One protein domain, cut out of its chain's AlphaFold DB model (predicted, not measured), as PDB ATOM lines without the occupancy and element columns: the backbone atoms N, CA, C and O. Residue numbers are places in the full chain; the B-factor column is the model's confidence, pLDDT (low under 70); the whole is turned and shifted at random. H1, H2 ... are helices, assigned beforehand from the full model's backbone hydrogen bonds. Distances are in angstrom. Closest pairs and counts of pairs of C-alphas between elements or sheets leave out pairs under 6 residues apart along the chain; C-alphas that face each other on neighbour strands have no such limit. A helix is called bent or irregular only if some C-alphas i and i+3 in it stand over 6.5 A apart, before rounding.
ATOM      1  N   LYS A 137      43.114 -24.866   0.241       81.31
ATOM      2  CA  LYS A 137      42.484 -24.241  -0.938       81.31
ATOM      3  C   LYS A 137      41.208 -24.974  -1.361       81.31
ATOM      4  O   LYS A 137      40.267 -24.330  -1.812       81.31
ATOM      5  N   LYS A 138      41.136 -26.296  -1.162       82.94
ATOM      6  CA  LYS A 138      39.908 -27.080  -1.398       82.94
ATOM      7  C   LYS A 138      38.846 -26.854  -0.316       82.94
ATOM      8  O   LYS A 138      37.694 -27.203  -0.522       82.94
ATOM      9  N   MET A 139      39.229 -26.282   0.826       87.06
ATOM     10  CA  MET A 139      38.361 -26.058   1.990       87.06
ATOM     11  C   MET A 139      37.835 -24.617   2.072       87.06
ATOM     12  O   MET A 139      37.115 -24.272   3.013       87.06
ATOM     13  N   VAL A 140      38.167 -23.760   1.096       89.19
ATOM     14  CA  VAL A 140      37.671 -22.374   1.015       89.19
ATOM     15  C   VAL A 140      36.143 -22.346   1.099       89.19
ATOM     16  O   VAL A 140      35.582 -21.579   1.891       89.19
ATOM     17  N   TYR A 141      35.488 -23.261   0.384       90.62
ATOM     18  CA  TYR A 141      34.066 -23.541   0.504       90.62
ATOM     19  C   TYR A 141      33.810 -25.046   0.453       90.62
ATOM     20  O   TYR A 141      34.330 -25.744  -0.413       90.62
ATOM     21  N   LEU A 142      33.001 -25.529   1.392       90.88
ATOM     22  CA  LEU A 142      32.599 -26.924   1.500       90.88
ATOM     23  C   LEU A 142      31.074 -26.971   1.529       90.88
ATOM     24  O   LEU A 142      30.460 -26.688   2.555       90.88
ATOM     25  N   ALA A 143      30.463 -27.342   0.403       90.50
ATOM     26  CA  ALA A 143      29.006 -27.424   0.282       90.50
ATOM     27  C   ALA A 143      28.381 -28.412   1.288       90.50
ATOM     28  O   ALA A 143      27.248 -28.223   1.722       90.50
ATOM     29  N   SER A 144      29.137 -29.429   1.715       90.38
ATOM     30  CA  SER A 144      28.719 -30.390   2.743       90.38
ATOM     31  C   SER A 144      28.507 -29.768   4.128       90.38
ATOM     32  O   SER A 144      27.826 -30.367   4.956       90.38
ATOM     33  N   GLU A 145      29.048 -28.575   4.400       92.56
ATOM     34  CA  GLU A 145      28.851 -27.879   5.678       92.56
ATOM     35  C   GLU A 145      27.541 -27.077   5.733       92.56
ATOM     36  O   GLU A 145      27.095 -26.728   6.827       92.56
ATOM     37  N   GLU A 146      26.906 -26.789   4.589       92.12
ATOM     38  CA  GLU A 146      25.689 -25.966   4.527       92.12
ATOM     39  C   GLU A 146      24.539 -26.508   5.389       92.12
ATOM     40  O   GLU A 146      23.966 -25.727   6.154       92.12
ATOM     41  N   PRO A 147      24.202 -27.815   5.369       90.19
ATOM     42  CA  PRO A 147      23.123 -28.339   6.206       90.19
ATOM     43  C   PRO A 147      23.385 -28.140   7.704       90.19
ATOM     44  O   PRO A 147      22.474 -27.789   8.453       90.19
ATOM     45  N   ILE A 148      24.638 -28.311   8.140       85.94
ATOM     46  CA  ILE A 148      25.041 -28.140   9.544       85.94
ATOM     47  C   ILE A 148      24.937 -26.663   9.942       85.94
ATOM     48  O   ILE A 148      24.399 -26.354  11.005       85.94
ATOM     49  N   LYS A 149      25.390 -25.751   9.073       89.50
ATOM     50  CA  LYS A 149      25.323 -24.300   9.304       89.50
ATOM     51  C   LYS A 149      23.886 -23.767   9.315       89.50
ATOM     52  O   LYS A 149      23.595 -22.852  10.080       89.50
ATOM     53  N   LYS A 150      22.984 -24.344   8.512       89.25
ATOM     54  CA  LYS A 150      21.559 -23.961   8.466       89.25
ATOM     55  C   LYS A 150      20.769 -24.440   9.686       89.25
ATOM     56  O   LYS A 150      19.862 -23.741  10.122       89.25
ATOM     57  N   ARG A 151      21.107 -25.608  10.248       83.81
ATOM     58  CA  ARG A 151      20.308 -26.268  11.299       83.81
ATOM     59  C   ARG A 151      20.220 -25.484  12.616       83.81
ATOM     60  O   ARG A 151      19.238 -25.640  13.328       83.81
ATOM     61  N   PHE A 152      21.214 -24.650  12.924       78.56
ATOM     62  CA  PHE A 152      21.284 -23.868  14.168       78.56
ATOM     63  C   PHE A 152      21.686 -22.413  13.895       78.56
ATOM     64  O   PHE A 152      22.568 -21.850  14.542       78.56
ATOM     65  N   LEU A 153      21.090 -21.816  12.863       87.31
ATOM     66  CA  LEU A 153      21.381 -20.437  12.497       87.31
ATOM     67  C   LEU A 153      20.950 -19.483  13.627       87.31
ATOM     68  O   LEU A 153      19.872 -19.642  14.191       87.31
ATOM     69  N   ASN A 154      21.784 -18.484  13.930       86.69
ATOM     70  CA  ASN A 154      21.511 -17.421  14.908       86.69
ATOM     71  C   ASN A 154      21.274 -17.881  16.360       86.69
ATOM     72  O   ASN A 154      20.624 -17.182  17.130       86.69
ATOM     73  N   THR A 155      21.853 -19.016  16.767       87.19
ATOM     74  CA  THR A 155      21.896 -19.435  18.178       87.19
ATOM     75  C   THR A 155      23.331 -19.537  18.696       87.19
ATOM     76  O   THR A 155      24.278 -19.745  17.927       87.19
ATOM     77  N   ASN A 156      23.512 -19.398  20.011       84.50
ATOM     78  CA  ASN A 156      24.828 -19.500  20.652       84.50
ATOM     79  C   ASN A 156      25.376 -20.932  20.579       84.50
ATOM     80  O   ASN A 156      26.552 -21.153  20.278       84.50
ATOM     81  N   GLU A 157      24.502 -21.918  20.763       87.12
ATOM     82  CA  GLU A 157      24.806 -23.340  20.608       87.12
ATOM     83  C   GLU A 157      25.194 -23.652  19.158       87.12
ATOM     84  O   GLU A 157      26.115 -24.431  18.906       87.12
ATOM     85  N   GLY A 158      24.539 -22.989  18.200       87.12
ATOM     86  CA  GLY A 158      24.841 -23.088  16.778       87.12
ATOM     87  C   GLY A 158      26.216 -22.543  16.411       87.12
ATOM     88  O   GLY A 158      26.935 -23.180  15.639       87.12
ATOM     89  N   LEU A 159      26.631 -21.419  17.005       88.88
ATOM     90  CA  LEU A 159      27.987 -20.886  16.837       88.88
ATOM     91  C   LEU A 159      29.043 -21.873  17.355       88.88
ATOM     92  O   LEU A 159      30.003 -22.177  16.639       88.88
ATOM     93  N   ALA A 160      28.850 -22.413  18.562       89.44
ATOM     94  CA  ALA A 160      29.766 -23.385  19.158       89.44
ATOM     95  C   ALA A 160      29.851 -24.680  18.331       89.44
ATOM     96  O   ALA A 160      30.948 -25.168  18.036       89.44
ATOM     97  N   LEU A 161      28.703 -25.211  17.897       88.88
ATOM     98  CA  LEU A 161      28.639 -26.406  17.058       88.88
ATOM     99  C   LEU A 161      29.290 -26.168  15.692       88.88
ATOM    100  O   LEU A 161      30.073 -26.996  15.234       88.88
ATOM    101  N   CYS A 162      29.037 -25.021  15.062       89.94
ATOM    102  CA  CYS A 162      29.648 -24.646  13.790       89.94
ATOM    103  C   CYS A 162      31.181 -24.593  13.900       89.94
ATOM    104  O   CYS A 162      31.877 -25.191  13.078       89.94
ATOM    105  N   GLN A 163      31.722 -23.966  14.949       89.56
ATOM    106  CA  GLN A 163      33.171 -23.887  15.188       89.56
ATOM    107  C   GLN A 163      33.829 -25.244  15.495       89.56
ATOM    108  O   GLN A 163      35.038 -25.413  15.280       89.56
ATOM    109  N   ARG A 164      33.056 -26.219  15.988       89.50
ATOM    110  CA  ARG A 164      33.529 -27.577  16.295       89.50
ATOM    111  C   ARG A 164      33.418 -28.532  15.106       89.50
ATOM    112  O   ARG A 164      34.353 -29.288  14.860       89.50
ATOM    113  N   SER A 165      32.290 -28.504  14.402       86.81
ATOM    114  CA  SER A 165      31.900 -29.503  13.398       86.81
ATOM    115  C   SER A 165      32.135 -29.057  11.957       86.81
ATOM    116  O   SER A 165      31.952 -29.850  11.038       86.81
ATOM    117  N   THR A 166      32.527 -27.801  11.746       89.00
ATOM    118  CA  THR A 166      32.840 -27.250  10.425       89.00
ATOM    119  C   THR A 166      34.167 -26.495  10.463       89.00
ATOM    120  O   THR A 166      34.768 -26.261  11.515       89.00
ATOM    121  N   THR A 167      34.609 -26.045   9.299       87.25
ATOM    122  CA  THR A 167      35.729 -25.118   9.115       87.25
ATOM    123  C   THR A 167      35.376 -23.669   9.477       87.25
ATOM    124  O   THR A 167      36.127 -22.749   9.142       87.25
ATOM    125  N   GLY A 168      34.246 -23.450  10.152       91.19
ATOM    126  CA  GLY A 168      33.816 -22.165  10.681       91.19
ATOM    127  C   GLY A 168      33.306 -21.216   9.600       91.19
ATOM    128  O   GLY A 168      32.620 -21.610   8.651       91.19
ATOM    129  N   TRP A 169      33.640 -19.940   9.764       92.25
ATOM    130  CA  TRP A 169      33.196 -18.851   8.903       92.25
ATOM    131  C   TRP A 169      33.648 -19.064   7.459       92.25
ATOM    132  O   TRP A 169      34.848 -19.134   7.191       92.25
ATOM    133  N   SER A 170      32.702 -19.133   6.521       91.88
ATOM    134  CA  SER A 170      32.991 -19.153   5.087       91.88
ATOM    135  C   SER A 170      32.215 -18.035   4.393       91.88
ATOM    136  O   SER A 170      30.993 -17.993   4.522       91.88
ATOM    137  N   PRO A 171      32.885 -17.158   3.631       88.19
ATOM    138  CA  PRO A 171      32.219 -16.048   2.965       88.19
ATOM    139  C   PRO A 171      31.326 -16.485   1.800       88.19
ATOM    140  O   PRO A 171      30.426 -15.758   1.399       88.19
ATOM    141  N   LEU A 172      31.590 -17.673   1.253       89.56
ATOM    142  CA  LEU A 172      30.834 -18.266   0.151       89.56
ATOM    143  C   LEU A 172      29.618 -19.071   0.637       89.56
ATOM    144  O   LEU A 172      28.850 -19.572  -0.176       89.56
ATOM    145  N   SER A 173      29.455 -19.209   1.956       90.44
ATOM    146  CA  SER A 173      28.345 -19.939   2.559       90.44
ATOM    147  C   SER A 173      27.088 -19.081   2.616       90.44
ATOM    148  O   SER A 173      27.089 -17.985   3.181       90.44
ATOM    149  N   GLU A 174      25.986 -19.612   2.083       90.50
ATOM    150  CA  GLU A 174      24.678 -18.958   2.140       90.50
ATOM    151  C   GLU A 174      24.207 -18.809   3.592       90.50
ATOM    152  O   GLU A 174      23.718 -17.747   3.988       90.50
ATOM    153  N   ALA A 175      24.396 -19.858   4.400       90.50
ATOM    154  CA  ALA A 175      24.073 -19.833   5.819       90.50
ATOM    155  C   ALA A 175      24.878 -18.760   6.562       90.50
ATOM    156  O   ALA A 175      24.301 -17.975   7.314       90.50
ATOM    157  N   CYS A 176      26.191 -18.664   6.315       90.25
ATOM    158  CA  CYS A 176      26.999 -17.604   6.916       90.25
ATOM    159  C   CYS A 176      26.490 -16.219   6.495       90.25
ATOM    160  O   CYS A 176      26.322 -15.370   7.365       90.25
ATOM    161  N   GLY A 177      26.150 -16.008   5.219       87.06
ATOM    162  CA  GLY A 177      25.625 -14.725   4.733       87.06
ATOM    163  C   GLY A 177      24.331 -14.267   5.421       87.06
ATOM    164  O   GLY A 177      24.029 -13.077   5.426       87.06
ATOM    165  N   ARG A 178      23.578 -15.182   6.044       89.19
ATOM    166  CA  ARG A 178      22.363 -14.881   6.821       89.19
ATOM    167  C   ARG A 178      22.589 -14.890   8.335       89.19
ATOM    168  O   ARG A 178      21.710 -14.441   9.055       89.19
ATOM    169  N   CYS A 179      23.764 -15.306   8.805       90.19
ATOM    170  CA  CYS A 179      24.088 -15.450  10.222       90.19
ATOM    171  C   CYS A 179      24.411 -14.103  10.892       90.19
ATOM    172  O   CYS A 179      25.098 -13.270  10.294       90.19
ATOM    173  N   ASP A 180      23.968 -13.911  12.132       91.00
ATOM    174  CA  ASP A 180      24.240 -12.712  12.944       91.00
ATOM    175  C   ASP A 180      25.620 -12.788  13.617       91.00
ATOM    176  O   ASP A 180      26.289 -11.781  13.832       91.00
ATOM    177  N   ASN A 181      26.130 -14.005  13.829       89.88
ATOM    178  CA  ASN A 181      27.461 -14.254  14.387       89.88
ATOM    179  C   ASN A 181      28.599 -14.096  13.357       89.88
ATOM    180  O   ASN A 181      29.705 -14.581  13.588       89.88
ATOM    181  N   TRP A 182      28.351 -13.468  12.204       89.31
ATOM    182  CA  TRP A 182      29.291 -13.375  11.079       89.31
ATOM    183  C   TRP A 182      30.673 -12.852  11.490       89.31
ATOM    184  O   TRP A 182      31.688 -13.500  11.224       89.31
ATOM    185  N   VAL A 183      30.704 -11.707  12.174       89.44
ATOM    186  CA  VAL A 183      31.946 -11.025  12.565       89.44
ATOM    187  C   VAL A 183      32.716 -11.844  13.600       89.44
ATOM    188  O   VAL A 183      33.916 -12.080  13.440       89.44
ATOM    189  N   GLU A 184      32.032 -12.320  14.639       90.06
ATOM    190  CA  GLU A 184      32.671 -13.053  15.733       90.06
ATOM    191  C   GLU A 184      33.161 -14.437  15.282       90.06
ATOM    192  O   GLU A 184      34.317 -14.802  15.498       90.06
ATOM    193  N   CYS A 185      32.341 -15.163  14.517       90.88
ATOM    194  CA  CYS A 185      32.726 -16.419  13.876       90.88
ATOM    195  C   CYS A 185      33.936 -16.226  12.944       90.88
ATOM    196  O   CYS A 185      34.829 -17.079  12.895       90.88
ATOM    197  N   GLY A 186      34.007 -15.090  12.241       91.12
ATOM    198  CA  GLY A 186      35.164 -14.691  11.439       91.12
ATOM    199  C   GLY A 186      36.444 -14.583  12.270       91.12
ATOM    200  O   GLY A 186      37.453 -15.194  11.912       91.12
ATOM    201  N   LYS A 187      36.408 -13.890  13.416       92.19
ATOM    202  CA  LYS A 187      37.562 -13.773  14.331       92.19
ATOM    203  C   LYS A 187      38.001 -15.132  14.882       92.19
ATOM    204  O   LYS A 187      39.191 -15.453  14.841       92.19
ATOM    205  N   MET A 188      37.052 -15.956  15.329       92.62
ATOM    206  CA  MET A 188      37.335 -17.310  15.826       92.62
ATOM    207  C   MET A 188      37.998 -18.176  14.748       92.62
ATOM    208  O   MET A 188      39.007 -18.837  14.998       92.62
ATOM    209  N   THR A 189      37.478 -18.114  13.520       91.56
ATOM    210  CA  THR A 189      38.010 -18.867  12.378       91.56
ATOM    211  C   THR A 189      39.396 -18.369  11.975       91.56
ATOM    212  O   THR A 189      40.259 -19.185  11.668       91.56
ATOM    213  N   ALA A 190      39.652 -17.056  12.025       92.12
ATOM    214  CA  ALA A 190      40.972 -16.483  11.751       92.12
ATOM    215  C   ALA A 190      42.024 -16.957  12.763       92.12
ATOM    216  O   ALA A 190      43.151 -17.258  12.377       92.12
ATOM    217  N   LYS A 191      41.641 -17.073  14.041       92.75
ATOM    218  CA  LYS A 191      42.511 -17.598  15.101       92.75
ATOM    219  C   LYS A 191      42.798 -19.092  14.922       92.75
ATOM    220  O   LYS A 191      43.924 -19.522  15.144       92.75
ATOM    221  N   LYS A 192      41.792 -19.881  14.527       91.00
ATOM    222  CA  LYS A 192      41.903 -21.344  14.386       91.00
ATOM    223  C   LYS A 192      42.577 -21.775  13.076       91.00
ATOM    224  O   LYS A 192      43.344 -22.731  13.071       91.00
ATOM    225  N   TYR A 193      42.297 -21.077  11.974       90.56
ATOM    226  CA  TYR A 193      42.751 -21.416  10.623       90.56
ATOM    227  C   TYR A 193      43.202 -20.160   9.843       90.56
ATOM    228  O   TYR A 193      42.509 -19.726   8.914       90.56
ATOM    229  N   PRO A 194      44.368 -19.570  10.173       88.62
ATOM    230  CA  PRO A 194      44.818 -18.304   9.585       88.62
ATOM    231  C   PRO A 194      45.012 -18.375   8.062       88.62
ATOM    232  O   PRO A 194      44.530 -17.505   7.337       88.62
ATOM    233  N   GLU A 195      45.623 -19.447   7.546       86.81
ATOM    234  CA  GLU A 195      45.817 -19.625   6.097       86.81
ATOM    235  C   GLU A 195      44.500 -19.862   5.343       86.81
ATOM    236  O   GLU A 195      44.308 -19.354   4.240       86.81
ATOM    237  N   LEU A 196      43.548 -20.584   5.944       89.75
ATOM    238  CA  LEU A 196      42.223 -20.771   5.347       89.75
ATOM    239  C   LEU A 196      41.457 -19.446   5.274       89.75
ATOM    240  O   LEU A 196      40.806 -19.162   4.269       89.75
ATOM    241  N   MET A 197      41.555 -18.627   6.324       90.19
ATOM    242  CA  MET A 197      40.983 -17.283   6.354       90.19
ATOM    243  C   MET A 197      41.594 -16.392   5.268       90.19
ATOM    244  O   MET A 197      40.854 -15.685   4.583       90.19
ATOM    245  N   ARG A 198      42.917 -16.454   5.059       89.50
ATOM    246  CA  ARG A 198      43.591 -15.741   3.964       89.50
ATOM    247  C   ARG A 198      43.019 -16.142   2.604       89.50
ATOM    248  O   ARG A 198      42.556 -15.269   1.876       89.50
ATOM    249  N   TYR A 199      42.941 -17.442   2.303       88.56
ATOM    250  CA  TYR A 199      42.363 -17.918   1.038       88.56
ATOM    251  C   TYR A 199      40.892 -17.528   0.864       88.56
ATOM    252  O   TYR A 199      40.472 -17.145  -0.224       88.56
ATOM    253  N   ARG A 200      40.093 -17.589   1.934       90.88
ATOM    254  CA  ARG A 200      38.692 -17.146   1.907       90.88
ATOM    255  C   ARG A 200      38.568 -15.658   1.589       90.88
ATOM    256  O   ARG A 200      37.706 -15.299   0.796       90.88
ATOM    257  N   LYS A 201      39.434 -14.810   2.154       87.25
ATOM    258  CA  LYS A 201      39.480 -13.369   1.846       87.25
ATOM    259  C   LYS A 201      39.916 -13.092   0.408       87.25
ATOM    260  O   LYS A 201      39.314 -12.236  -0.229       87.25
ATOM    261  N   GLU A 202      40.905 -13.831  -0.098       85.75
ATOM    262  CA  GLU A 202      41.354 -13.738  -1.496       85.75
ATOM    263  C   GLU A 202      40.207 -14.028  -2.471       85.75
ATOM    264  O   GLU A 202      40.012 -13.277  -3.415       85.75
ATOM    265  N   VAL A 203      39.404 -15.068  -2.215       83.62
ATOM    266  CA  VAL A 203      38.282 -15.438  -3.097       83.62
ATOM    267  C   VAL A 203      37.062 -14.523  -2.924       83.62
ATOM    268  O   VAL A 203      36.307 -14.315  -3.870       83.62
ATOM    269  N   TYR A 204      36.849 -13.971  -1.730       77.25
ATOM    270  CA  TYR A 204      35.629 -13.228  -1.405       77.25
ATOM    271  C   TYR A 204      35.512 -11.853  -2.082       77.25
ATOM    272  O   TYR A 204      34.393 -11.361  -2.195       77.25
ATOM    273  N   HIS A 205      36.618 -11.231  -2.525       63.56
ATOM    274  CA  HIS A 205      36.653  -9.936  -3.237       63.56
ATOM    275  C   HIS A 205      35.525  -8.945  -2.851       63.56
ATOM    276  O   HIS A 205      34.832  -8.392  -3.703       63.56
TER     277      HIS A 205
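Overview. This is residues 137 to 205 of the 210 residues of an uncharacterized protein of Bacteroidales bacterium (UniProt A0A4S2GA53). Five short helices ring a middle through which the link from H2 to H3 runs, at Gly 168 to Ser 170. H1 and H2 form a helical hairpin, H3 packs on H1, and H4 leads from H2 to H5. The printed 69 residues are all helix in class, compact, with radius of gyration of the C-alphas 10.7 A and spans of 28 by 22 by 20 A.

Arrangement. H1 (143 to 151) touches H2 (156 to 165), C-alphas of Lys 149 and Cys 162 closest at 6.2 A, at a shallow tilt of 23 degrees, opposite ways. H3 (174 to 178) touches H1, Ala 175 to Lys 150, C-alphas 5.5 A. H4 (182 to 192) touches H2, C-alphas of Cys 185 and Leu 159 7.2 A apart, the same way, at 35.3 degrees, only just steep. H5 (194 to 204) and H4 only just touch, only at the corner, with 3 pairs of C-alphas within 8 A; Met 197 and Ala 190 are closest, C-alphas 5.5 A. H5 is apart from H1, H2 and H3. Every O i to N i+4 pair is within hydrogen-bond range in H2, H3, H4 and H5, and 3 of 5 in H1.

Along the chain. H1 begins at C-alpha 143 (29.006, -27.424, 0.282) and is only just irregular, C-alphas 144 and 147 being 6.9 A apart. H4 is 15.3 A long and H5 15.2 A, ending at C-alpha 204 (35.629, -13.228, -1.405).

Size, cuts and confidence. The farthest C-alphas, Glu 157 and His 205, are 29.8 A apart. The printed part has no cut and no long link; His 205 is under pLDDT 70.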